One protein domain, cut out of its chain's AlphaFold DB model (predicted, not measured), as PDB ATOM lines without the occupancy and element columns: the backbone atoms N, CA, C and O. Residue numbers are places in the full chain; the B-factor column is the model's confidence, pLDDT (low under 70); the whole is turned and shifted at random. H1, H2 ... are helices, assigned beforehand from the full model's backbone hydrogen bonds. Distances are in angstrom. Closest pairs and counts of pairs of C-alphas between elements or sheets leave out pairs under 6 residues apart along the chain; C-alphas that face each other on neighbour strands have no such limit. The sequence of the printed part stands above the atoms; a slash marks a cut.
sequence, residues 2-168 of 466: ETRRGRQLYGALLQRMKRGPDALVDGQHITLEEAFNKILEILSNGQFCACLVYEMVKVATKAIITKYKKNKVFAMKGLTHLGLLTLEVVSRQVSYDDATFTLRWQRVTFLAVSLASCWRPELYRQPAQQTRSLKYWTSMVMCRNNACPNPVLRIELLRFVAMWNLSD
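AT A GLANCE: This is residues 2 to 168 of the 466 residues of the protein "U-box domain-containing protein" of Scylla olivacea (UniProt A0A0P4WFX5). Five helices, H1 to H5, lie side by side in an up-and-down bundle, each running against the one before it in the chain, with H4 nearest the middle. H1 is at one side of the bundle, on H2 and H3; at the other side H6 crosses one end of H4, and the short H7 and H8 pack on H5. The printed part has 167 residues with eight named helices, H1 to H8 in chain order, and no named strand; the class is all helix. The whole is compact, with a radius of gyration of the C-alphas of 15.9 A and spans of 49 by 41 by 25 A.

IN THESE COORDINATES: Find C-alpha 72 at (258.078, 267.776, 225.395); from there H4, residues 72 to 93, runs 31.5 A to C-alpha 93 at (229.696, 257.994, 234.969). Next look at H5, residues 103 to 116, 19.8 A long, and H3, residues 50 to 67, 25.8 A long. H2 is residues 32 to 45, 20.0 A long. H1, residues 2 to 19, begins at C-alpha 2, (232.531, 247.886, 245.922), and is 25.9 A long. H6 is residues 132 to 143, 16.8 A long; the short H7 and H8 are residues 151 to 156 and 158 to 161.

HOW THE PARTS SIT: Start at the hub, H4 and H5, which touch four other helices each. They form a hairpin at a shallow tilt of 31 degrees, and their closest C-alphas, those of Gly 83 and Ala 112, are 4.1 A apart. H3 and H4 are another hairpin, at 13 degrees, closest at the C-alphas of Ile 65 and Ala 75, 5.8 A. H2 touches H4, the same way at 12 degrees, with the C-alphas of Ser 44 and Val 89 closest, 4.9 A. Farther out, residues 14 to 18 of H1 touch H3, closest at the C-alphas of Met 17 and Ala 60, 6.9 A. Residues 133 to 138 of H6 touch residues 87 to 92 of H4, about perpendicular at 79 degrees, closest at the C-alphas of Glu 88 and Leu 134, 5.7 A. H7 touches H5, with the C-alphas of Val 113 and Glu 156 closest, 6.6 A. H8 touches H5 too, closest at the C-alphas of Val 113 and Arg 159, 7.0 A. H1 and H6 are apart. In H1 to H7 every O i to N i+4 pair is within hydrogen-bond range; H8 is too short for one.

THE WHOLE: The C-alphas farthest apart, those of Gly 27 and Asn 145, are 50.1 A apart. The printed part has no cut. The links H1 to H2 and H5 to H6 are long. Look for pLDDT under 70 in residues 2 to 47, 97 to 100 and 121 to 128.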
ATOM      1  N   GLU A   2     231.432 247.602 246.878       45.75
ATOM      2  CA  GLU A   2     232.531 247.886 245.922       45.75
ATOM      3  C   GLU A   2     233.396 249.127 246.244       45.75
ATOM      4  O   GLU A   2     234.569 249.205 245.877       45.75
ATOM      5  N   THR A   3     232.873 250.082 247.016       51.38
ATOM      6  CA  THR A   3     233.543 251.359 247.326       51.38
ATOM      7  C   THR A   3     234.770 251.233 248.234       51.38
ATOM      8  O   THR A   3     235.680 252.058 248.145       51.38
ATOM      9  N   ARG A   4     234.845 250.213 249.102       50.59
ATOM     10  CA  ARG A   4     235.980 250.027 250.031       50.59
ATOM     11  C   ARG A   4     237.205 249.447 249.316       50.59
ATOM     12  O   ARG A   4     238.309 249.959 249.491       50.59
ATOM     13  N   ARG A   5     236.984 248.460 248.438       51.94
ATOM     14  CA  ARG A   5     238.016 247.838 247.590       51.94
ATOM     15  C   ARG A   5     238.534 248.826 246.539       51.94
ATOM     16  O   ARG A   5     239.742 248.966 246.385       51.94
ATOM     17  N   GLY A   6     237.636 249.610 245.927       51.69
ATOM     18  CA  GLY A   6     237.998 250.704 245.019       51.69
ATOM     19  C   GLY A   6     238.826 251.809 245.690       51.69
ATOM     20  O   GLY A   6     239.811 252.265 245.118       51.69
ATOM     21  N   ARG A   7     238.502 252.198 246.936       54.69
ATOM     22  CA  ARG A   7     239.294 253.177 247.713       54.69
ATOM     23  C   ARG A   7     240.672 252.654 248.133       54.69
ATOM     24  O   ARG A   7     241.621 253.434 248.173       54.69
ATOM     25  N   GLN A   8     240.801 251.365 248.443       58.88
ATOM     26  CA  GLN A   8     242.093 250.747 248.767       58.88
ATOM     27  C   GLN A   8     242.989 250.616 247.531       58.88
ATOM     28  O   GLN A   8     244.149 251.028 247.587       58.88
ATOM     29  N   LEU A   9     242.443 250.147 246.400       56.06
ATOM     30  CA  LEU A   9     243.158 250.155 245.119       56.06
ATOM     31  C   LEU A   9     243.577 251.579 244.732       56.06
ATOM     32  O   LEU A   9     244.722 251.796 244.342       56.06
ATOM     33  N   TYR A  10     242.682 252.555 244.915       55.41
ATOM     34  CA  TYR A  10     242.961 253.978 244.727       55.41
ATOM     35  C   TYR A  10     244.138 254.457 245.583       55.41
ATOM     36  O   TYR A  10     245.070 255.053 245.053       55.41
ATOM     37  N   GLY A  11     244.131 254.183 246.891       60.19
ATOM     38  CA  GLY A  11     245.205 254.600 247.792       60.19
ATOM     39  C   GLY A  11     246.557 254.004 247.397       60.19
ATOM     40  O   GLY A  11     247.554 254.726 247.336       60.19
ATOM     41  N   ALA A  12     246.575 252.712 247.057       61.22
ATOM     42  CA  ALA A  12     247.771 252.003 246.614       61.22
ATOM     43  C   ALA A  12     248.308 252.550 245.283       61.22
ATOM     44  O   ALA A  12     249.504 252.799 245.146       61.22
ATOM     45  N   LEU A  13     247.433 252.800 244.310       57.81
ATOM     46  CA  LEU A  13     247.819 253.296 242.991       57.81
ATOM     47  C   LEU A  13     248.220 254.776 243.006       57.81
ATOM     48  O   LEU A  13     249.174 255.159 242.333       57.81
ATOM     49  N   LEU A  14     247.575 255.604 243.829       60.56
ATOM     50  CA  LEU A  14     247.966 257.002 244.014       60.56
ATOM     51  C   LEU A  14     249.315 257.115 244.743       60.56
ATOM     52  O   LEU A  14     250.127 257.975 244.406       60.56
ATOM     53  N   GLN A  15     249.580 256.228 245.709       64.69
ATOM     54  CA  GLN A  15     250.906 256.055 246.310       64.69
ATOM     55  C   GLN A  15     251.940 255.612 245.263       64.69
ATOM     56  O   GLN A  15     253.015 256.203 245.211       64.69
ATOM     57  N   ARG A  16     251.611 254.653 244.383       63.28
ATOM     58  CA  ARG A  16     252.484 254.222 243.270       63.28
ATOM     59  C   ARG A  16     252.806 255.381 242.314       63.28
ATOM     60  O   ARG A  16     253.975 255.625 242.042       63.28
ATOM     61  N   MET A  17     251.815 256.178 241.902       57.81
ATOM     62  CA  MET A  17     252.045 257.374 241.071       57.81
ATOM     63  C   MET A  17     252.897 258.445 241.772       57.81
ATOM     64  O   MET A  17     253.676 259.131 241.114       57.81
ATOM     65  N   LYS A  18     252.764 258.598 243.099       62.19
ATOM     66  CA  LYS A  18     253.579 259.530 243.900       62.19
ATOM     67  C   LYS A  18     255.035 259.080 244.047       62.19
ATOM     68  O   LYS A  18     255.904 259.940 244.135       62.19
ATOM     69  N   ARG A  19     255.293 257.767 244.089       59.88
ATOM     70  CA  ARG A  19     256.641 257.183 244.237       59.88
ATOM     71  C   ARG A  19     257.478 257.256 242.956       59.88
ATOM     72  O   ARG A  19     258.697 257.198 243.041       59.88
ATOM     73  N   GLY A  20     256.845 257.471 241.802       45.41
ATOM     74  CA  GLY A  20     257.527 257.684 240.525       45.41
ATOM     75  C   GLY A  20     257.673 256.415 239.665       45.41
ATOM     76  O   GLY A  20     257.349 255.320 240.117       45.41
ATOM     77  N   PRO A  21     258.109 256.574 238.400       43.22
ATOM     78  CA  PRO A  21     258.025 255.566 237.330       43.22
ATOM     79  C   PRO A  21     258.961 254.356 237.463       43.22
ATOM     80  O   PRO A  21     258.775 253.406 236.710       43.22
ATOM     81  N   ASP A  22     259.916 254.388 238.395       46.16
ATOM     82  CA  ASP A  22     260.949 253.354 238.575       46.16
ATOM     83  C   ASP A  22     260.834 252.641 239.934       46.16
ATOM     84  O   ASP A  22     261.726 251.903 240.348       46.16
ATOM     85  N   ALA A  23     259.734 252.865 240.657       51.69
ATOM     86  CA  ALA A  23     259.476 252.153 241.897       51.69
ATOM     87  C   ALA A  23     259.169 250.682 241.580       51.69
ATOM     88  O   ALA A  23     258.157 250.382 240.946       51.69
ATOM     89  N   LEU A  24     260.026 249.769 242.048       45.84
ATOM     90  CA  LEU A  24     259.724 248.341 242.066       45.84
ATOM     91  C   LEU A  24     258.443 248.122 242.872       45.84
ATOM     92  O   LEU A  24     258.348 248.480 244.048       45.84
ATOM     93  N   VAL A  25     257.444 247.546 242.214       50.22
ATOM     94  CA  VAL A  25     256.180 247.159 242.823       50.22
ATOM     95  C   VAL A  25     256.081 245.653 242.677       50.22
ATOM     96  O   VAL A  25     255.984 245.159 241.558       50.22
ATOM     97  N   ASP A  26     256.143 244.934 243.796       53.62
ATOM     98  CA  ASP A  26     256.045 243.468 243.819       53.62
ATOM     99  C   ASP A  26     257.053 242.783 242.860       53.62
ATOM    100  O   ASP A  26     256.759 241.766 242.243       53.62
ATOM    101  N   GLY A  27     258.245 243.375 242.693       53.69
ATOM    102  CA  GLY A  27     259.318 242.850 241.835       53.69
ATOM    103  C   GLY A  27     259.173 243.123 240.330       53.69
ATOM    104  O   GLY A  27     260.046 242.711 239.570       53.69
ATOM    105  N   GLN A  28     258.127 243.827 239.879       47.97
ATOM    106  CA  GLN A  28     257.922 244.158 238.463       47.97
ATOM    107  C   GLN A  28     258.139 245.648 238.170       47.97
ATOM    108  O   GLN A  28     257.672 246.525 238.904       47.97
ATOM    109  N   HIS A  29     258.807 245.938 237.049       54.47
ATOM    110  CA  HIS A  29     258.811 247.268 236.442       54.47
ATOM    111  C   HIS A  29     257.465 247.497 235.757       54.47
ATOM    112  O   HIS A  29     257.236 247.024 234.649       54.47
ATOM    113  N   ILE A  30     256.566 248.216 236.424       52.59
ATOM    114  CA  ILE A  30     255.334 248.708 235.807       52.59
ATOM    115  C   ILE A  30     255.604 250.142 235.374       52.59
ATOM    116  O   ILE A  30     255.898 251.003 236.206       52.59
ATOM    117  N   THR A  31     255.492 250.424 234.080       54.97
ATOM    118  CA  THR A  31     255.641 251.797 233.604       54.97
ATOM    119  C   THR A  31     254.514 252.667 234.165       54.97
ATOM    120  O   THR A  31     253.380 252.233 234.365       54.97
ATOM    121  N   LEU A  32     254.799 253.948 234.401       52.44
ATOM    122  CA  LEU A  32     253.789 254.906 234.875       52.44
ATOM    123  C   LEU A  32     252.568 254.975 233.942       52.44
ATOM    124  O   LEU A  32     251.472 255.240 234.408       52.44
ATOM    125  N   GLU A  33     252.759 254.692 232.654       51.84
ATOM    126  CA  GLU A  33     251.713 254.622 231.632       51.84
ATOM    127  C   GLU A  33     250.834 253.372 231.792       51.84
ATOM    128  O   GLU A  33     249.615 253.485 231.757       51.84
ATOM    129  N   GLU A  34     251.410 252.204 232.090       59.25
ATOM    130  CA  GLU A  34     250.660 250.975 232.404       59.25
ATOM    131  C   GLU A  34     249.918 251.063 233.738       59.25
ATOM    132  O   GLU A  34     248.758 250.661 233.830       59.25
ATOM    133  N   ALA A  35     250.558 251.619 234.772       57.94
ATOM    134  CA  ALA A  35     249.903 251.878 236.049       57.94
ATOM    135  C   ALA A  35     248.720 252.832 235.854       57.94
ATOM    136  O   ALA A  35     247.653 252.626 236.426       57.94
ATOM    137  N   PHE A  36     248.896 253.847 235.009       56.84
ATOM    138  CA  PHE A  36     247.873 254.834 234.711       56.84
ATOM    139  C   PHE A  36     246.728 254.272 233.853       56.84
ATOM    140  O   PHE A  36     245.564 254.483 234.189       56.84
ATOM    141  N   ASN A  37     247.033 253.475 232.827       58.47
ATOM    142  CA  ASN A  37     246.038 252.762 232.024       58.47
ATOM    143  C   ASN A  37     245.221 251.792 232.886       58.47
ATOM    144  O   ASN A  37     243.998 251.841 232.834       58.47
ATOM    145  N   LYS A  38     245.864 251.002 233.762       63.66
ATOM    146  CA  LYS A  38     245.161 250.129 234.722       63.66
ATOM    147  C   LYS A  38     244.262 250.923 235.664       63.66
ATOM    148  O   LYS A  38     243.130 250.528 235.912       63.66
ATOM    149  N   ILE A  39     244.741 252.056 236.189       59.22
ATOM    150  CA  ILE A  39     243.938 252.944 237.044       59.22
ATOM    151  C   ILE A  39     242.690 253.419 236.308       59.22
ATOM    152  O   ILE A  39     241.608 253.416 236.884       59.22
ATOM    153  N   LEU A  40     242.833 253.841 235.057       57.50
ATOM    154  CA  LEU A  40     241.717 254.344 234.270       57.50
ATOM    155  C   LEU A  40     240.764 253.240 233.834       57.50
ATOM    156  O   LEU A  40     239.562 253.462 233.849       57.50
ATOM    157  N   GLU A  41     241.269 252.046 233.546       60.19
ATOM    158  CA  GLU A  41     240.462 250.852 233.311       60.19
ATOM    159  C   GLU A  41     239.619 250.519 234.553       60.19
ATOM    160  O   GLU A  41     238.401 250.365 234.458       60.19
ATOM    161  N   ILE A  42     240.223 250.557 235.746       61.53
ATOM    162  CA  ILE A  42     239.511 250.417 237.025       61.53
ATOM    163  C   ILE A  42     238.487 251.547 237.218       61.53
ATOM    164  O   ILE A  42     237.355 251.279 237.618       61.53
ATOM    165  N   LEU A  43     238.852 252.801 236.918       55.94
ATOM    166  CA  LEU A  43     237.953 253.962 237.006       55.94
ATOM    167  C   LEU A  43     236.755 253.846 236.064       55.94
ATOM    168  O   LEU A  43     235.660 254.296 236.384       55.94
ATOM    169  N   SER A  44     236.974 253.238 234.907       55.38
ATOM    170  CA  SER A  44     235.973 253.064 233.868       55.38
ATOM    171  C   SER A  44     234.955 251.960 234.188       55.38
ATOM    172  O   SER A  44     233.908 251.912 233.546       55.38
ATOM    173  N   ASN A  45     235.242 251.121 235.195       62.69
ATOM    174  CA  ASN A  45     234.431 249.970 235.601       62.69
ATOM    175  C   ASN A  45     233.762 250.127 236.987       62.69
ATOM    176  O   ASN A  45     232.994 249.256 237.379       62.69
ATOM    177  N   GLY A  46     234.029 251.199 237.747       60.91
ATOM    178  CA  GLY A  46     233.437 251.421 239.082       60.91
ATOM    179  C   GLY A  46     232.748 252.779 239.218       60.91
ATOM    180  O   GLY A  46     233.092 253.703 238.497       60.91
ATOM    181  N   GLN A  47     231.795 252.948 240.143       64.50
ATOM    182  CA  GLN A  47     231.191 254.263 240.424       64.50
ATOM    183  C   GLN A  47     232.138 255.139 241.263       64.50
ATOM    184  O   GLN A  47     232.389 254.851 242.438       64.50
ATOM    185  N   PHE A  48     232.663 256.224 240.686       70.06
ATOM    186  CA  PHE A  48     233.612 257.119 241.363       70.06
ATOM    187  C   PHE A  48     233.081 258.547 241.480       70.06
ATOM    188  O   PHE A  48     232.477 259.099 240.569       70.06
ATOM    189  N   CYS A  49     233.365 259.195 242.614       80.31
ATOM    190  CA  CYS A  49     233.050 260.609 242.806       80.31
ATOM    191  C   CYS A  49     233.987 261.497 241.969       80.31
ATOM    192  O   CYS A  49     235.206 261.318 242.002       80.31
ATOM    193  N   ALA A  50     233.432 262.525 241.319       85.94
ATOM    194  CA  ALA A  50     234.164 263.507 240.514       85.94
ATOM    195  C   ALA A  50     235.400 264.114 241.213       85.94
ATOM    196  O   ALA A  50     236.421 264.350 240.568       85.94
ATOM    197  N   CYS A  51     235.347 264.343 242.534       85.94
ATOM    198  CA  CYS A  51     236.483 264.879 243.296       85.94
ATOM    199  C   CYS A  51     237.695 263.938 243.273       85.94
ATOM    200  O   CYS A  51     238.830 264.398 243.192       85.94
ATOM    201  N   LEU A  52     237.452 262.625 243.326       80.88
ATOM    202  CA  LEU A  52     238.503 261.615 243.295       80.88
ATOM    203  C   LEU A  52     239.182 261.601 241.924       80.88
ATOM    204  O   LEU A  52     240.402 261.696 241.841       80.88
ATOM    205  N   VAL A  53     238.377 261.567 240.855       82.50
ATOM    206  CA  VAL A  53     238.866 261.600 239.469       82.50
ATOM    207  C   VAL A  53     239.710 262.854 239.238       82.50
ATOM    208  O   VAL A  53     240.822 262.772 238.725       82.50
ATOM    209  N   TYR A  54     239.231 264.013 239.691       88.88
ATOM    210  CA  TYR A  54     239.946 265.279 239.554       88.88
ATOM    211  C   TYR A  54     241.341 265.261 240.204       88.88
ATOM    212  O   TYR A  54     242.327 265.654 239.574       88.88
ATOM    213  N   GLU A  55     241.447 264.780 241.447       84.12
ATOM    214  CA  GLU A  55     242.731 264.684 242.152       84.12
ATOM    215  C   GLU A  55     243.682 263.681 241.489       84.12
ATOM    216  O   GLU A  55     244.879 263.946 241.358       84.12
ATOM    217  N   MET A  56     243.165 262.561 240.983       76.44
ATOM    218  CA  MET A  56     243.978 261.566 240.274       76.44
ATOM    219  C   MET A  56     244.589 262.134 239.006       76.44
ATOM    220  O   MET A  56     245.792 261.998 238.781       76.44
ATOM    221  N   VAL A  57     243.771 262.813 238.206       84.31
ATOM    222  CA  VAL A  57     244.216 263.429 236.960       84.31
ATOM    223  C   VAL A  57     245.277 264.492 237.238       84.31
ATOM    224  O   VAL A  57     246.270 264.568 236.514       84.31
ATOM    225  N   LYS A  58     245.145 265.269 238.321       88.25
ATOM    226  CA  LYS A  58     246.184 266.218 238.752       88.25
ATOM    227  C   LYS A  58     247.501 265.536 239.117       88.25
ATOM    228  O   LYS A  58     248.560 265.991 238.678       88.25
ATOM    229  N   VAL A  59     247.453 264.464 239.910       80.44
ATOM    230  CA  VAL A  59     248.654 263.707 240.297       80.44
ATOM    231  C   VAL A  59     249.334 263.119 239.059       80.44
ATOM    232  O   VAL A  59     250.541 263.293 238.889       80.44
ATOM    233  N   ALA A  60     248.561 262.510 238.159       77.62
ATOM    234  CA  ALA A  60     249.064 261.942 236.912       77.62
ATOM    235  C   ALA A  60     249.671 263.005 235.986       77.62
ATOM    236  O   ALA A  60     250.777 262.826 235.481       77.62
ATOM    237  N   THR A  61     249.006 264.154 235.841       86.12
ATOM    238  CA  THR A  61     249.520 265.307 235.082       86.12
ATOM    239  C   THR A  61     250.904 265.717 235.586       86.12
ATOM    240  O   THR A  61     251.836 265.862 234.793       86.12
ATOM    241  N   LYS A  62     251.069 265.862 236.910       85.44
ATOM    242  CA  LYS A  62     252.358 266.220 237.518       85.44
ATOM    243  C   LYS A  62     253.418 265.153 237.235       85.44
ATOM    244  O   LYS A  62     254.522 265.502 236.833       85.44
ATOM    245  N   ALA A  63     253.074 263.875 237.383       76.94
ATOM    246  CA  ALA A  63     253.993 262.767 237.135       76.94
ATOM    247  C   ALA A  63     254.469 262.703 235.669       76.94
ATOM    248  O   ALA A  63     255.668 262.567 235.426       76.94
ATOM    249  N   ILE A  64     253.563 262.877 234.698       78.25
ATOM    250  CA  ILE A  64     253.886 262.909 233.259       78.25
ATOM    251  C   ILE A  64     254.839 264.068 232.949       78.25
ATOM    252  O   ILE A  64     255.871 263.867 232.306       78.25
ATOM    253  N   ILE A  65     254.533 265.275 233.440       85.94
ATOM    254  CA  ILE A  65     255.376 266.461 233.227       85.94
ATOM    255  C   ILE A  65     256.766 266.265 233.846       85.94
ATOM    256  O   ILE A  65     257.765 266.623 233.224       85.94
ATOM    257  N   THR A  66     256.850 265.683 235.046       83.00
ATOM    258  CA  THR A  66     258.130 265.410 235.710       83.00
ATOM    259  C   THR A  66     258.957 264.382 234.938       83.00
ATOM    260  O   THR A  66     260.128 264.646 234.669       83.00
ATOM    261  N   LYS A  67     258.358 263.255 234.526       76.19
ATOM    262  CA  LYS A  67     259.049 262.188 233.781       76.19
ATOM    263  C   LYS A  67     259.586 262.685 232.439       76.19
ATOM    264  O   LYS A  67     260.741 262.455 232.100       76.19
ATOM    265  N   TYR A  68     258.762 263.412 231.689       81.12
ATOM    266  CA  TYR A  68     259.092 263.862 230.338       81.12
ATOM    267  C   TYR A  68     259.546 265.327 230.286       81.12
ATOM    268  O   TYR A  68     259.459 265.967 229.238       81.12
ATOM    269  N   LYS A  69     260.096 265.867 231.388       84.81
ATOM    270  CA  LYS A  69     260.557 267.268 231.483       84.81
ATOM    271  C   LYS A  69     261.506 267.663 230.345       84.81
ATOM    272  O   LYS A  69     261.441 268.785 229.848       84.81
ATOM    273  N   LYS A  70     262.377 266.737 229.925       86.31
ATOM    274  CA  LYS A  70     263.338 266.932 228.824       86.31
ATOM    275  C   LYS A  70     262.773 266.581 227.442       86.31
ATOM    276  O   LYS A  70     263.366 266.964 226.442       86.31
ATOM    277  N   ASN A  71     261.633 265.892 227.367       84.62
ATOM    278  CA  ASN A  71     261.041 265.444 226.110       84.62
ATOM    279  C   ASN A  71     259.576 265.890 225.982       84.62
ATOM    280  O   ASN A  71     258.634 265.149 226.269       84.62
ATOM    281  N   LYS A  72     259.393 267.128 225.510       85.25
ATOM    282  CA  LYS A  72     258.078 267.776 225.395       85.25
ATOM    283  C   LYS A  72     257.091 266.986 224.531       85.25
ATOM    284  O   LYS A  72     255.898 267.019 224.811       85.25
ATOM    285  N   VAL A  73     257.566 266.265 223.511       83.31
ATOM    286  CA  VAL A  73     256.706 265.469 222.619       83.31
ATOM    287  C   VAL A  73     256.043 264.327 223.384       83.31
ATOM    288  O   VAL A  73     254.825 264.183 223.322       83.31
ATOM    289  N   PHE A  74     256.811 263.560 224.161       81.31
ATOM    290  CA  PHE A  74     256.243 262.488 224.981       81.31
ATOM    291  C   PHE A  74     255.365 263.027 226.113       81.31
ATOM    292  O   PHE A  74     254.320 262.445 226.390       81.31
ATOM    293  N   ALA A  75     255.719 264.176 226.705       83.81
ATOM    294  CA  ALA A  75     254.853 264.840 227.679       83.81
ATOM    295  C   ALA A  75     253.477 265.169 227.070       83.81
ATOM    296  O   ALA A  75     252.450 264.832 227.650       83.81
ATOM    297  N   MET A  76     253.443 265.769 225.874       85.00
ATOM    298  CA  MET A  76     252.193 266.095 225.175       85.00
ATOM    299  C   MET A  76     251.369 264.847 224.840       85.00
ATOM    300  O   MET A  76     250.149 264.876 225.013       85.00
ATOM    301  N   LYS A  77     252.017 263.752 224.416       81.44
ATOM    302  CA  LYS A  77     251.350 262.463 224.171       81.44
ATOM    303  C   LYS A  77     250.690 261.910 225.426       81.44
ATOM    304  O   LYS A  77     249.490 261.650 225.413       81.44
ATOM    305  N   GLY A  78     251.449 261.817 226.518       79.62
ATOM    306  CA  GLY A  78     250.937 261.320 227.794       79.62
ATOM    307  C   GLY A  78     249.781 262.167 228.329       79.62
ATOM    308  O   GLY A  78     248.770 261.620 228.757       79.62
ATOM    309  N   LEU A  79     249.887 263.499 228.259       86.81
ATOM    310  CA  LEU A  79     248.813 264.402 228.690       86.81
ATOM    311  C   LEU A  79     247.554 264.242 227.833       86.81
ATOM    312  O   LEU A  79     246.452 264.203 228.372       86.81
ATOM    313  N   THR A  80     247.705 264.100 226.518       85.81
ATOM    314  CA  THR A  80     246.561 263.909 225.620       85.81
ATOM    315  C   THR A  80     245.845 262.588 225.897       85.81
ATOM    316  O   THR A  80     244.623 262.575 226.029       85.81
ATOM    317  N   HIS A  81     246.605 261.499 226.049       82.12
ATOM    318  CA  HIS A  81     246.081 260.174 226.399       82.12
ATOM    319  C   HIS A  81     245.334 260.199 227.737       82.12
ATOM    320  O   HIS A  81     244.205 259.727 227.850       82.12
ATOM    321  N   LEU A  82     245.913 260.872 228.732       83.75
ATOM    322  CA  LEU A  82     245.270 261.119 230.018       83.75
ATOM    323  C   LEU A  82     243.960 261.916 229.875       83.75
ATOM    324  O   LEU A  82     242.967 261.579 230.521       83.75
ATOM    325  N   GLY A  83     243.927 262.945 229.027       89.31
ATOM    326  CA  GLY A  83     242.709 263.703 228.733       89.31
ATOM    327  C   GLY A  83     241.597 262.828 228.148       89.31
ATOM    328  O   GLY A  83     240.461 262.901 228.615       89.31
ATOM    329  N   LEU A  84     241.930 261.960 227.189       87.19
ATOM    330  CA  LEU A  84     240.992 261.020 226.564       87.19
ATOM    331  C   LEU A  84     240.397 260.051 227.576       87.19
ATOM    332  O   LEU A  84     239.180 259.963 227.704       87.19
ATOM    333  N   LEU A  85     241.245 259.392 228.357       82.38
ATOM    334  CA  LEU A  85     240.788 258.413 229.338       82.38
ATOM    335  C   LEU A  85     239.994 259.057 230.471       82.38
ATOM    336  O   LEU A  85     239.041 258.474 230.977       82.38
ATOM    337  N   THR A  86     240.348 260.284 230.858       87.12
ATOM    338  CA  THR A  86     239.534 261.046 231.812       87.12
ATOM    339  C   THR A  86     238.132 261.261 231.257       87.12
ATOM    340  O   THR A  86     237.160 261.102 231.992       87.12
ATOM    341  N   LEU A  87     238.010 261.602 229.970       91.25
ATOM    342  CA  LEU A  87     236.708 261.807 229.352       91.25
ATOM    343  C   LEU A  87     235.933 260.493 229.163       91.25
ATOM    344  O   LEU A  87     234.727 260.501 229.372       91.25
ATOM    345  N   GLU A  88     236.605 259.376 228.871       87.19
ATOM    346  CA  GLU A  88     236.008 258.025 228.884       87.19
ATOM    347  C   GLU A  88     235.411 257.675 230.254       87.19
ATOM    348  O   GLU A  88     234.322 257.117 230.353       87.19
ATOM    349  N   VAL A  89     236.103 258.020 231.344       85.12
ATOM    350  CA  VAL A  89     235.554 257.828 232.692       85.12
ATOM    351  C   VAL A  89     234.328 258.717 232.886       85.12
ATOM    352  O   VAL A  89     233.305 258.238 233.358       85.12
ATOM    353  N   VAL A  90     234.390 259.994 232.496       88.31
ATOM    354  CA  VAL A  90     233.235 260.899 232.617       88.31
ATOM    355  C   VAL A  90     232.034 260.378 231.821       88.31
ATOM    356  O   VAL A  90     230.937 260.353 232.370       88.31
ATOM    357  N   SER A  91     232.226 259.929 230.577       88.50
ATOM    358  CA  SER A  91     231.131 259.472 229.710       88.50
ATOM    359  C   SER A  91     230.419 258.226 230.239       88.50
ATOM    360  O   SER A  91     229.228 258.058 229.997       88.50
ATOM    361  N   ARG A  92     231.116 257.372 230.999       85.38
ATOM    362  CA  ARG A  92     230.523 256.198 231.664       85.38
ATOM    363  C   ARG A  92     229.816 256.530 232.977       85.38
ATOM    364  O   ARG A  92     228.922 255.798 233.386       85.38
ATOM    365  N   GLN A  93     230.237 257.594 233.660       83.06
ATOM    366  CA  GLN A  93     229.696 257.994 234.969       83.06
ATOM    367  C   GLN A  93     228.544 258.994 234.865       83.06
ATOM    368  O   GLN A  93     227.752 259.122 235.796       83.06
ATOM    369  N   VAL A  94     228.484 259.743 233.766       83.44
ATOM    370  CA  VAL A  94     227.496 260.793 233.537       83.44
ATOM    371  C   VAL A  94     226.681 260.401 232.321       83.44
ATOM    372  O   VAL A  94     227.173 260.486 231.200       83.44
ATOM    373  N   SER A  95     225.428 259.998 232.523       80.12
ATOM    374  CA  SER A  95     224.508 259.821 231.397       80.12
ATOM    375  C   SER A  95     224.216 261.174 230.742       80.12
ATOM    376  O   SER A  95     224.100 262.187 231.428       80.12
ATOM    377  N   TYR A  96     224.087 261.200 229.415       71.75
ATOM    378  CA  TYR A  96     223.682 262.404 228.679       71.75
ATOM    379  C   TYR A  96     222.170 262.689 228.792       71.75
ATOM    380  O   TYR A  96     221.728 263.779 228.424       71.75
ATOM    381  N   ASP A  97     221.384 261.716 229.267       69.62
ATOM    382  CA  ASP A  97     219.930 261.823 229.461       69.62
ATOM    383  C   ASP A  97     219.542 262.328 230.860       69.62
ATOM    384  O   ASP A  97     218.378 262.636 231.099       69.62
ATOM    385  N   ASP A  98     220.499 262.431 231.784       60.31
ATOM    386  CA  ASP A  98     220.218 262.662 233.199       60.31
ATOM    387  C   ASP A  98     220.786 264.005 233.695       60.31
ATOM    388  O   ASP A  98     221.819 264.485 233.223       60.31
ATOM    389  N   ALA A  99     220.150 264.608 234.703       58.66
ATOM    390  CA  ALA A  99     220.516 265.908 235.288       58.66
ATOM    391  C   ALA A  99     221.842 265.879 236.090       58.66
ATOM    392  O   ALA A  99     222.161 266.788 236.863       58.66
ATOM    393  N   THR A 100     222.639 264.823 235.929       62.66
ATOM    394  CA  THR A 100     223.804 264.492 236.752       62.66
ATOM    395  C   THR A 100     225.107 265.126 236.274       62.66
ATOM    396  O   THR A 100     226.132 264.972 236.953       62.66
ATOM    397  N   PHE A 101     225.107 265.926 235.195       81.19
ATOM    398  CA  PHE A 101     226.291 266.700 234.794       81.19
ATOM    399  C   PHE A 101     226.519 267.944 235.665       81.19
ATOM    400  O   PHE A 101     226.555 269.101 235.228       81.19
ATOM    401  N   THR A 102     226.700 267.670 236.954       83.62
ATOM    402  CA  THR A 102     226.957 268.644 238.006       83.62
ATOM    403  C   THR A 102     228.207 269.471 237.719       83.62
ATOM    404  O   THR A 102     229.130 269.054 237.012       83.62
ATOM    405  N   LEU A 103     228.311 270.622 238.387       85.75
ATOM    406  CA  LEU A 103     229.495 271.485 238.351       85.75
ATOM    407  C   LEU A 103     230.810 270.720 238.622       85.75
ATOM    408  O   LEU A 103     231.866 271.088 238.109       85.75
ATOM    409  N   ARG A 104     230.769 269.653 239.433       89.69
ATOM    410  CA  ARG A 104     231.954 268.842 239.748       89.69
ATOM    411  C   ARG A 104     232.416 268.030 238.540       89.69
ATOM    412  O   ARG A 104     233.605 268.048 238.237       89.69
ATOM    413  N   TRP A 105     231.494 267.387 237.829       90.00
ATOM    414  CA  TRP A 105     231.819 266.661 236.601       90.00
ATOM    415  C   TRP A 105     232.257 267.607 235.484       90.00
ATOM    416  O   TRP A 105     233.274 267.346 234.852       90.00
ATOM    417  N   GLN A 106     231.622 268.776 235.344       90.75
ATOM    418  CA  GLN A 106     232.067 269.806 234.395       90.75
ATOM    419  C   GLN A 106     233.526 270.235 234.631       90.75
ATOM    420  O   GLN A 106     234.275 270.446 233.678       90.75
ATOM    421  N   ARG A 107     233.969 270.342 235.893       92.00
ATOM    422  CA  ARG A 107     235.374 270.647 236.227       92.00
ATOM    423  C   ARG A 107     236.332 269.536 235.794       92.00
ATOM    424  O   ARG A 107     237.419 269.849 235.309       92.00
ATOM    425  N   VAL A 108     235.941 268.271 235.954       92.00
ATOM    426  CA  VAL A 108     236.721 267.114 235.477       92.00
ATOM    427  C   VAL A 108     236.800 267.125 233.950       92.00
ATOM    428  O   VAL A 108     237.889 267.000 233.399       92.00
ATOM    429  N   THR A 109     235.689 267.381 233.261       93.06
ATOM    430  CA  THR A 109     235.656 267.499 231.796       93.06
ATOM    431  C   THR A 109     236.522 268.653 231.296       93.06
ATOM    432  O   THR A 109     237.291 268.478 230.358       93.06
ATOM    433  N   PHE A 110     236.492 269.824 231.943       92.69
ATOM    434  CA  PHE A 110     237.395 270.929 231.592       92.69
ATOM    435  C   PHE A 110     238.870 270.572 231.786       92.69
ATOM    436  O   PHE A 110     239.720 271.031 231.017       92.69
ATOM    437  N   LEU A 111     239.189 269.780 232.813       92.50
ATOM    438  CA  LEU A 111     240.540 269.271 233.020       92.50
ATOM    439  C   LEU A 111     240.928 268.317 231.881       92.50
ATOM    440  O   LEU A 111     241.982 268.512 231.282       92.50
ATOM    441  N   ALA A 112     240.047 267.384 231.509       92.94
ATOM    442  CA  ALA A 112     240.233 266.476 230.377       92.94
ATOM    443  C   ALA A 112     240.479 267.231 229.058       92.94
ATOM    444  O   ALA A 112     241.484 266.999 228.392       92.94
ATOM    445  N   VAL A 113     239.622 268.205 228.732       92.50
ATOM    446  CA  VAL A 113     239.775 269.127 227.592       92.50
ATOM    447  C   VAL A 113     241.140 269.812 227.609       92.50
ATOM    448  O   VAL A 113     241.820 269.887 226.587       92.50
ATOM    449  N   SER A 114     241.539 270.353 228.764       90.94
ATOM    450  CA  SER A 114     242.788 271.112 228.882       90.94
ATOM    451  C   SER A 114     244.002 270.226 228.598       90.94
ATOM    452  O   SER A 114     244.957 270.681 227.975       90.94
ATOM    453  N   LEU A 115     243.943 268.958 229.001       89.94
ATOM    454  CA  LEU A 115     244.992 267.964 228.772       89.94
ATOM    455  C   LEU A 115     245.006 267.478 227.315       89.94
ATOM    456  O   LEU A 115     246.062 267.427 226.687       89.94
ATOM    457  N   ALA A 116     243.823 267.240 226.743       88.00
ATOM    458  CA  ALA A 116     243.626 266.885 225.339       88.00
ATOM    459  C   ALA A 116     243.998 268.018 224.362       88.00
ATOM    460  O   ALA A 116     244.259 267.771 223.188       88.00
ATOM    461  N   SER A 117     244.082 269.268 224.833       85.56
ATOM    462  CA  SER A 117     244.458 270.423 224.008       85.56
ATOM    463  C   SER A 117     245.885 270.363 223.444       85.56
ATOM    464  O   SER A 117     246.209 271.098 222.511       85.56
ATOM    465  N   CYS A 118     246.725 269.476 223.983       75.94
ATOM    466  CA  CYS A 118     248.056 269.176 223.468       75.94
ATOM    467  C   CYS A 118     248.048 268.244 222.247       75.94
ATOM    468  O   CYS A 118     249.120 267.984 221.695       75.94
ATOM    469  N   TRP A 119     246.885 267.737 221.826       79.25
ATOM    470  CA  TRP A 119     246.792 266.862 220.669       79.25
ATOM    471  C   TRP A 119     247.244 267.573 219.389       79.25
ATOM    472  O   TRP A 119     246.916 268.732 219.125       79.25
ATOM    473  N   ARG A 120     248.043 266.848 218.613       71.31
ATOM    474  CA  ARG A 120     248.678 267.265 217.365       71.31
ATOM    475  C   ARG A 120     248.682 266.039 216.465       71.31
ATOM    476  O   ARG A 120     249.475 265.146 216.765       71.31
ATOM    477  N   PRO A 121     247.813 265.936 215.449       66.12
ATOM    478  CA  PRO A 121     247.711 264.723 214.642       66.12
ATOM    479  C   PRO A 121     249.067 264.298 214.060       66.12
ATOM    480  O   PRO A 121     249.361 263.110 214.007       66.12
ATOM    481  N   GLU A 122     249.953 265.255 213.769       63.22
ATOM    482  CA  GLU A 122     251.294 265.020 213.218       63.22
ATOM    483  C   GLU A 122     252.234 264.276 214.181       63.22
ATOM    484  O   GLU A 122     253.222 263.675 213.763       63.22
ATOM    485  N   LEU A 123     251.961 264.321 215.489       64.06
ATOM    486  CA  LEU A 123     252.793 263.664 216.495       64.06
ATOM    487  C   LEU A 123     252.402 262.197 216.718       64.06
ATOM    488  O   LEU A 123     253.172 261.467 217.353       64.06
ATOM    489  N   TYR A 124     251.248 261.737 216.228       64.50
ATOM    490  CA  TYR A 124     250.750 260.380 216.460       64.50
ATOM    491  C   TYR A 124     250.835 259.542 215.182       64.50
ATOM    492  O   TYR A 124     250.416 259.969 214.117       64.50
ATOM    493  N   ARG A 125     251.370 258.316 215.295       58.41
ATOM    494  CA  ARG A 125     251.392 257.351 214.177       58.41
ATOM    495  C   ARG A 125     250.015 256.743 213.902       58.41
ATOM    496  O   ARG A 125     249.782 256.244 212.812       58.41
ATOM    497  N   GLN A 126     249.139 256.747 214.903       60.38
ATOM    498  CA  GLN A 126     247.772 256.252 214.818       60.38
ATOM    499  C   GLN A 126     246.820 257.293 215.419       60.38
ATOM    500  O   GLN A 126     247.230 258.010 216.339       60.38
ATOM    501  N   PRO A 127     245.572 257.392 214.930       63.16
ATOM    502  CA  PRO A 127     244.568 258.270 215.516       63.16
ATOM    503  C   PRO A 127     244.362 257.985 217.003       63.16
ATOM    504  O   PRO A 127     244.555 256.858 217.467       63.16
ATOM    505  N   ALA A 128     243.940 258.999 217.756       68.44
ATOM    506  CA  ALA A 128     243.532 258.793 219.138       68.44
ATOM    507  C   ALA A 128     242.327 257.843 219.174       68.44
ATOM    508  O   ALA A 128     241.272 258.150 218.620       68.44
ATOM    509  N   GLN A 129     242.473 256.688 219.822       76.88
ATOM    510  CA  GLN A 129     241.371 255.742 219.953       76.88
ATOM    511  C   GLN A 129     240.378 256.256 221.001       76.88
ATOM    512  O   GLN A 129     240.704 256.367 222.179       76.88
ATOM    513  N   GLN A 130     239.168 256.587 220.551       87.38
ATOM    514  CA  GLN A 130     238.009 256.875 221.399       87.38
ATOM    515  C   GLN A 130     236.988 255.753 221.232       87.38
ATOM    516  O   GLN A 130     236.761 255.291 220.106       87.38
ATOM    517  N   THR A 131     236.345 255.335 222.320       87.56
ATOM    518  CA  THR A 131     235.262 254.349 222.250       87.56
ATOM    519  C   THR A 131     234.037 254.939 221.552       87.56
ATOM    520  O   THR A 131     233.807 256.151 221.579       87.56
ATOM    521  N   ARG A 132     233.200 254.086 220.944       89.69
ATOM    522  CA  ARG A 132     231.924 254.527 220.352       89.69
ATOM    523  C   ARG A 132     231.048 255.241 221.387       89.69
ATOM    524  O   ARG A 132     230.465 256.273 221.073       89.69
ATOM    525  N   SER A 133     231.023 254.741 222.623       88.38
ATOM    526  CA  SER A 133     230.278 255.344 223.732       88.38
ATOM    527  C   SER A 133     230.760 256.757 224.058       88.38
ATOM    528  O   SER A 133     229.935 257.650 224.237       88.38
ATOM    529  N   LEU A 134     232.077 257.003 224.079       91.06
ATOM    530  CA  LEU A 134     232.612 258.350 224.278       91.06
ATOM    531  C   LEU A 134     232.256 259.292 223.123       91.06
ATOM    532  O   LEU A 134     231.861 260.434 223.373       91.06
ATOM    533  N   LYS A 135     232.387 258.836 221.872       94.19
ATOM    534  CA  LYS A 135     232.025 259.646 220.697       94.19
ATOM    535  C   LYS A 135     230.554 260.043 220.755       94.19
ATOM    536  O   LYS A 135     230.223 261.224 220.629       94.19
ATOM    537  N   TYR A 136     229.698 259.068 221.058       92.75
ATOM    538  CA  TYR A 136     228.268 259.278 221.210       92.75
ATOM    539  C   TYR A 136     227.962 260.297 222.304       92.75
ATOM    540  O   TYR A 136     227.371 261.340 222.025       92.75
ATOM    541  N   TRP A 137     228.474 260.061 223.515       93.25
ATOM    542  CA  TRP A 137     228.321 260.959 224.657       93.25
ATOM    543  C   TRP A 137     228.773 262.386 224.337       93.25
ATOM    544  O   TRP A 137     228.054 263.344 224.608       93.25
ATOM    545  N   THR A 138     229.937 262.535 223.701       94.19
ATOM    546  CA  THR A 138     230.492 263.841 223.326       94.19
ATOM    547  C   THR A 138     229.559 264.580 222.369       94.19
ATOM    548  O   THR A 138     229.269 265.755 222.593       94.19
ATOM    549  N   SER A 139     229.043 263.890 221.346       93.44
ATOM    550  CA  SER A 139     228.106 264.485 220.384       93.44
ATOM    551  C   SER A 139     226.801 264.932 221.057       93.44
ATOM    552  O   SER A 139     226.351 266.058 220.855       93.44
ATOM    553  N   MET A 140     226.253 264.110 221.956       91.94
ATOM    554  CA  MET A 140     225.006 264.396 222.668       91.94
ATOM    555  C   MET A 140     225.142 265.562 223.650       91.94
ATOM    556  O   MET A 140     224.280 266.443 223.700       91.94
ATOM    557  N   VAL A 141     226.248 265.615 224.396       91.62
ATOM    558  CA  VAL A 141     226.534 266.702 225.343       91.62
ATOM    559  C   VAL A 141     226.722 268.039 224.629       91.62
ATOM    560  O   VAL A 141     226.328 269.079 225.160       91.62
ATOM    561  N   MET A 142     227.284 268.040 223.418       91.81
ATOM    562  CA  MET A 142     227.364 269.253 222.606       91.81
ATOM    563  C   MET A 142     225.977 269.751 222.178       91.81
ATOM    564  O   MET A 142     225.728 270.958 222.215       91.81
ATOM    565  N   CYS A 143     225.065 268.848 221.818       88.69
ATOM    566  CA  CYS A 143     223.734 269.196 221.316       88.69
ATOM    567  C   CYS A 143     222.746 269.660 222.394       88.69
ATOM    568  O   CYS A 143     221.826 270.415 222.090       88.69
ATOM    569  N   ARG A 144     222.886 269.204 223.645       85.94
ATOM    570  CA  ARG A 144     221.829 269.347 224.659       85.94
ATOM    571  C   ARG A 144     222.210 270.310 225.785       85.94
ATOM    572  O   ARG A 144     223.079 270.008 226.600       85.94
ATOM    573  N   ASN A 145     221.481 271.428 225.900       83.94
ATOM    574  CA  ASN A 145     221.609 272.376 227.023       83.94
ATOM    575  C   ASN A 145     221.397 271.698 228.381       83.94
ATOM    576  O   ASN A 145     222.125 271.977 229.328       83.94
ATOM    577  N   ASN A 146     220.426 270.786 228.458       81.00
ATOM    578  CA  ASN A 146     220.105 270.081 229.698       81.00
ATOM    579  C   ASN A 146     221.220 269.107 230.099       81.00
ATOM    580  O   ASN A 146     221.498 268.957 231.284       81.00
ATOM    581  N   ALA A 147     221.898 268.503 229.115       81.69
ATOM    582  CA  ALA A 147     223.032 267.620 229.365       81.69
ATOM    583  C   ALA A 147     224.267 268.410 229.810       81.69
ATOM    584  O   ALA A 147     224.961 267.984 230.721       81.69
ATOM    585  N   CYS A 148     224.548 269.571 229.203       87.25
ATOM    586  CA  CYS A 148     225.595 270.489 229.656       87.25
ATOM    587  C   CYS A 148     225.168 271.956 229.537       87.25
ATOM    588  O   CYS A 148     225.275 272.547 228.457       87.25
ATOM    589  N   PRO A 149     224.798 272.605 230.657       84.50
ATOM    590  CA  PRO A 149     224.367 273.999 230.631       84.50
ATOM    591  C   PRO A 149     225.522 274.970 230.362       84.50
ATOM    592  O   PRO A 149     225.289 276.147 230.115       84.50
ATOM    593  N   ASN A 150     226.779 274.516 230.408       88.88
ATOM    594  CA  ASN A 150     227.942 275.367 230.179       88.88
ATOM    595  C   ASN A 150     228.299 275.427 228.679       88.88
ATOM    596  O   ASN A 150     228.943 274.504 228.170       88.88
ATOM    597  N   PRO A 151     227.963 276.514 227.953       88.00
ATOM    598  CA  PRO A 151     228.228 276.607 226.516       88.00
ATOM    599  C   PRO A 151     229.726 276.607 226.188       88.00
ATOM    600  O   PRO A 151     230.139 276.086 225.157       88.00
ATOM    601  N   VAL A 152     230.572 277.138 227.078       88.56
ATOM    602  CA  VAL A 152     232.027 277.142 226.865       88.56
ATOM    603  C   VAL A 152     232.576 275.720 226.904       88.56
ATOM    604  O   VAL A 152     233.426 275.374 226.089       88.56
ATOM    605  N   LEU A 153     232.081 274.883 227.820       91.00
ATOM    606  CA  LEU A 153     232.498 273.485 227.890       91.00
ATOM    607  C   LEU A 153     232.077 272.717 226.637       91.00
ATOM    608  O   LEU A 153     232.885 271.973 226.090       91.00
ATOM    609  N   ARG A 154     230.849 272.939 226.154       91.19
ATOM    610  CA  ARG A 154     230.348 272.320 224.917       91.19
ATOM    611  C   ARG A 154     231.193 272.684 223.701       91.19
ATOM    612  O   ARG A 154     231.541 271.803 222.927       91.19
ATOM    613  N   ILE A 155     231.610 273.944 223.574       89.31
ATOM    614  CA  ILE A 155     232.554 274.361 222.524       89.31
ATOM    615  C   ILE A 155     233.884 273.624 222.661       89.31
ATOM    616  O   ILE A 155     234.438 273.140 221.681       89.31
ATOM    617  N   GLU A 156     234.429 273.549 223.869       91.31
ATOM    618  CA  GLU A 156     235.735 272.932 224.091       91.31
ATOM    619  C   GLU A 156     235.734 271.409 223.845       91.31
ATOM    620  O   GLU A 156     236.786 270.838 223.552       91.31
ATOM    621  N   LEU A 157     234.567 270.751 223.878       93.06
ATOM    622  CA  LEU A 157     234.422 269.348 223.476       93.06
ATOM    623  C   LEU A 157     234.694 269.114 221.980       93.06
ATOM    624  O   LEU A 157     235.079 268.004 221.613       93.06
ATOM    625  N   LEU A 158     234.648 270.154 221.134       90.62
ATOM    626  CA  LEU A 158     235.090 270.069 219.734       90.62
ATOM    627  C   LEU A 158     236.539 269.584 219.600       90.62
ATOM    628  O   LEU A 158     236.909 269.056 218.555       90.62
ATOM    629  N   ARG A 159     237.375 269.723 220.640       91.00
ATOM    630  CA  ARG A 159     238.734 269.159 220.634       91.00
ATOM    631  C   ARG A 159     238.744 267.647 220.515       91.00
ATOM    632  O   ARG A 159     239.665 267.120 219.910       91.00
ATOM    633  N   PHE A 160     237.759 266.972 221.100       92.75
ATOM    634  CA  PHE A 160     237.639 265.520 221.018       92.75
ATOM    635  C   PHE A 160     237.060 265.097 219.673       92.75
ATOM    636  O   PHE A 160     237.564 264.135 219.099       92.75
ATOM    637  N   VAL A 161     236.102 265.864 219.141       92.94
ATOM    638  CA  VAL A 161     235.579 265.680 217.776       92.94
ATOM    639  C   VAL A 161     236.687 265.846 216.735       92.94
ATOM    640  O   VAL A 161     236.770 265.066 215.799       92.94
ATOM    641  N   ALA A 162     237.611 266.795 216.926       90.94
ATOM    642  CA  ALA A 162     238.758 266.980 216.032       90.94
ATOM    643  C   ALA A 162     239.681 265.747 215.948       90.94
ATOM    644  O   ALA A 162     240.466 265.647 215.010       90.94
ATOM    645  N   MET A 163     239.601 264.825 216.915       90.44
ATOM    646  CA  MET A 163     240.380 263.583 216.924       90.44
ATOM    647  C   MET A 163     239.653 262.400 216.281       90.44
ATOM    648  O   MET A 163     240.200 261.299 216.269       90.44
ATOM    649  N   TRP A 164     238.416 262.588 215.824       90.88
ATOM    650  CA  TRP A 164     237.661 261.541 215.147       90.88
ATOM    651  C   TRP A 164     238.226 261.290 213.751       90.88
ATOM    652  O   TRP A 164     238.875 262.151 213.154       90.88
ATOM    653  N   ASN A 165     237.995 260.082 213.244       89.25
ATOM    654  CA  ASN A 165     238.344 259.738 211.872       89.25
ATOM    655  C   ASN A 165     237.176 260.071 210.942       89.25
ATOM    656  O   ASN A 165     236.028 260.165 211.375       89.25
ATOM    657  N   LEU A 166     237.442 260.148 209.635       90.69
ATOM    658  CA  LEU A 166     236.394 260.396 208.643       90.69
ATOM    659  C   LEU A 166     235.242 259.379 208.742       90.69
ATOM    660  O   LEU A 166     234.086 259.770 208.651       90.69
ATOM    661  N   SER A 167     235.540 258.105 209.020       92.00
ATOM    662  CA  SER A 167     234.526 257.058 209.222       92.00
ATOM    663  C   SER A 167     233.574 257.346 210.386       92.00
ATOM    664  O   SER A 167     232.405 256.993 210.314       92.00
ATOM    665  N   ASP A 168     234.063 257.989 211.449       92.94
ATOM    666  CA  ASP A 168     233.239 258.361 212.602       92.94
ATOM    667  C   ASP A 168     232.340 259.556 212.282       92.94
ATOM    668  O   ASP A 168     231.229 259.648 212.785       92.94
TER     669      ASP A 168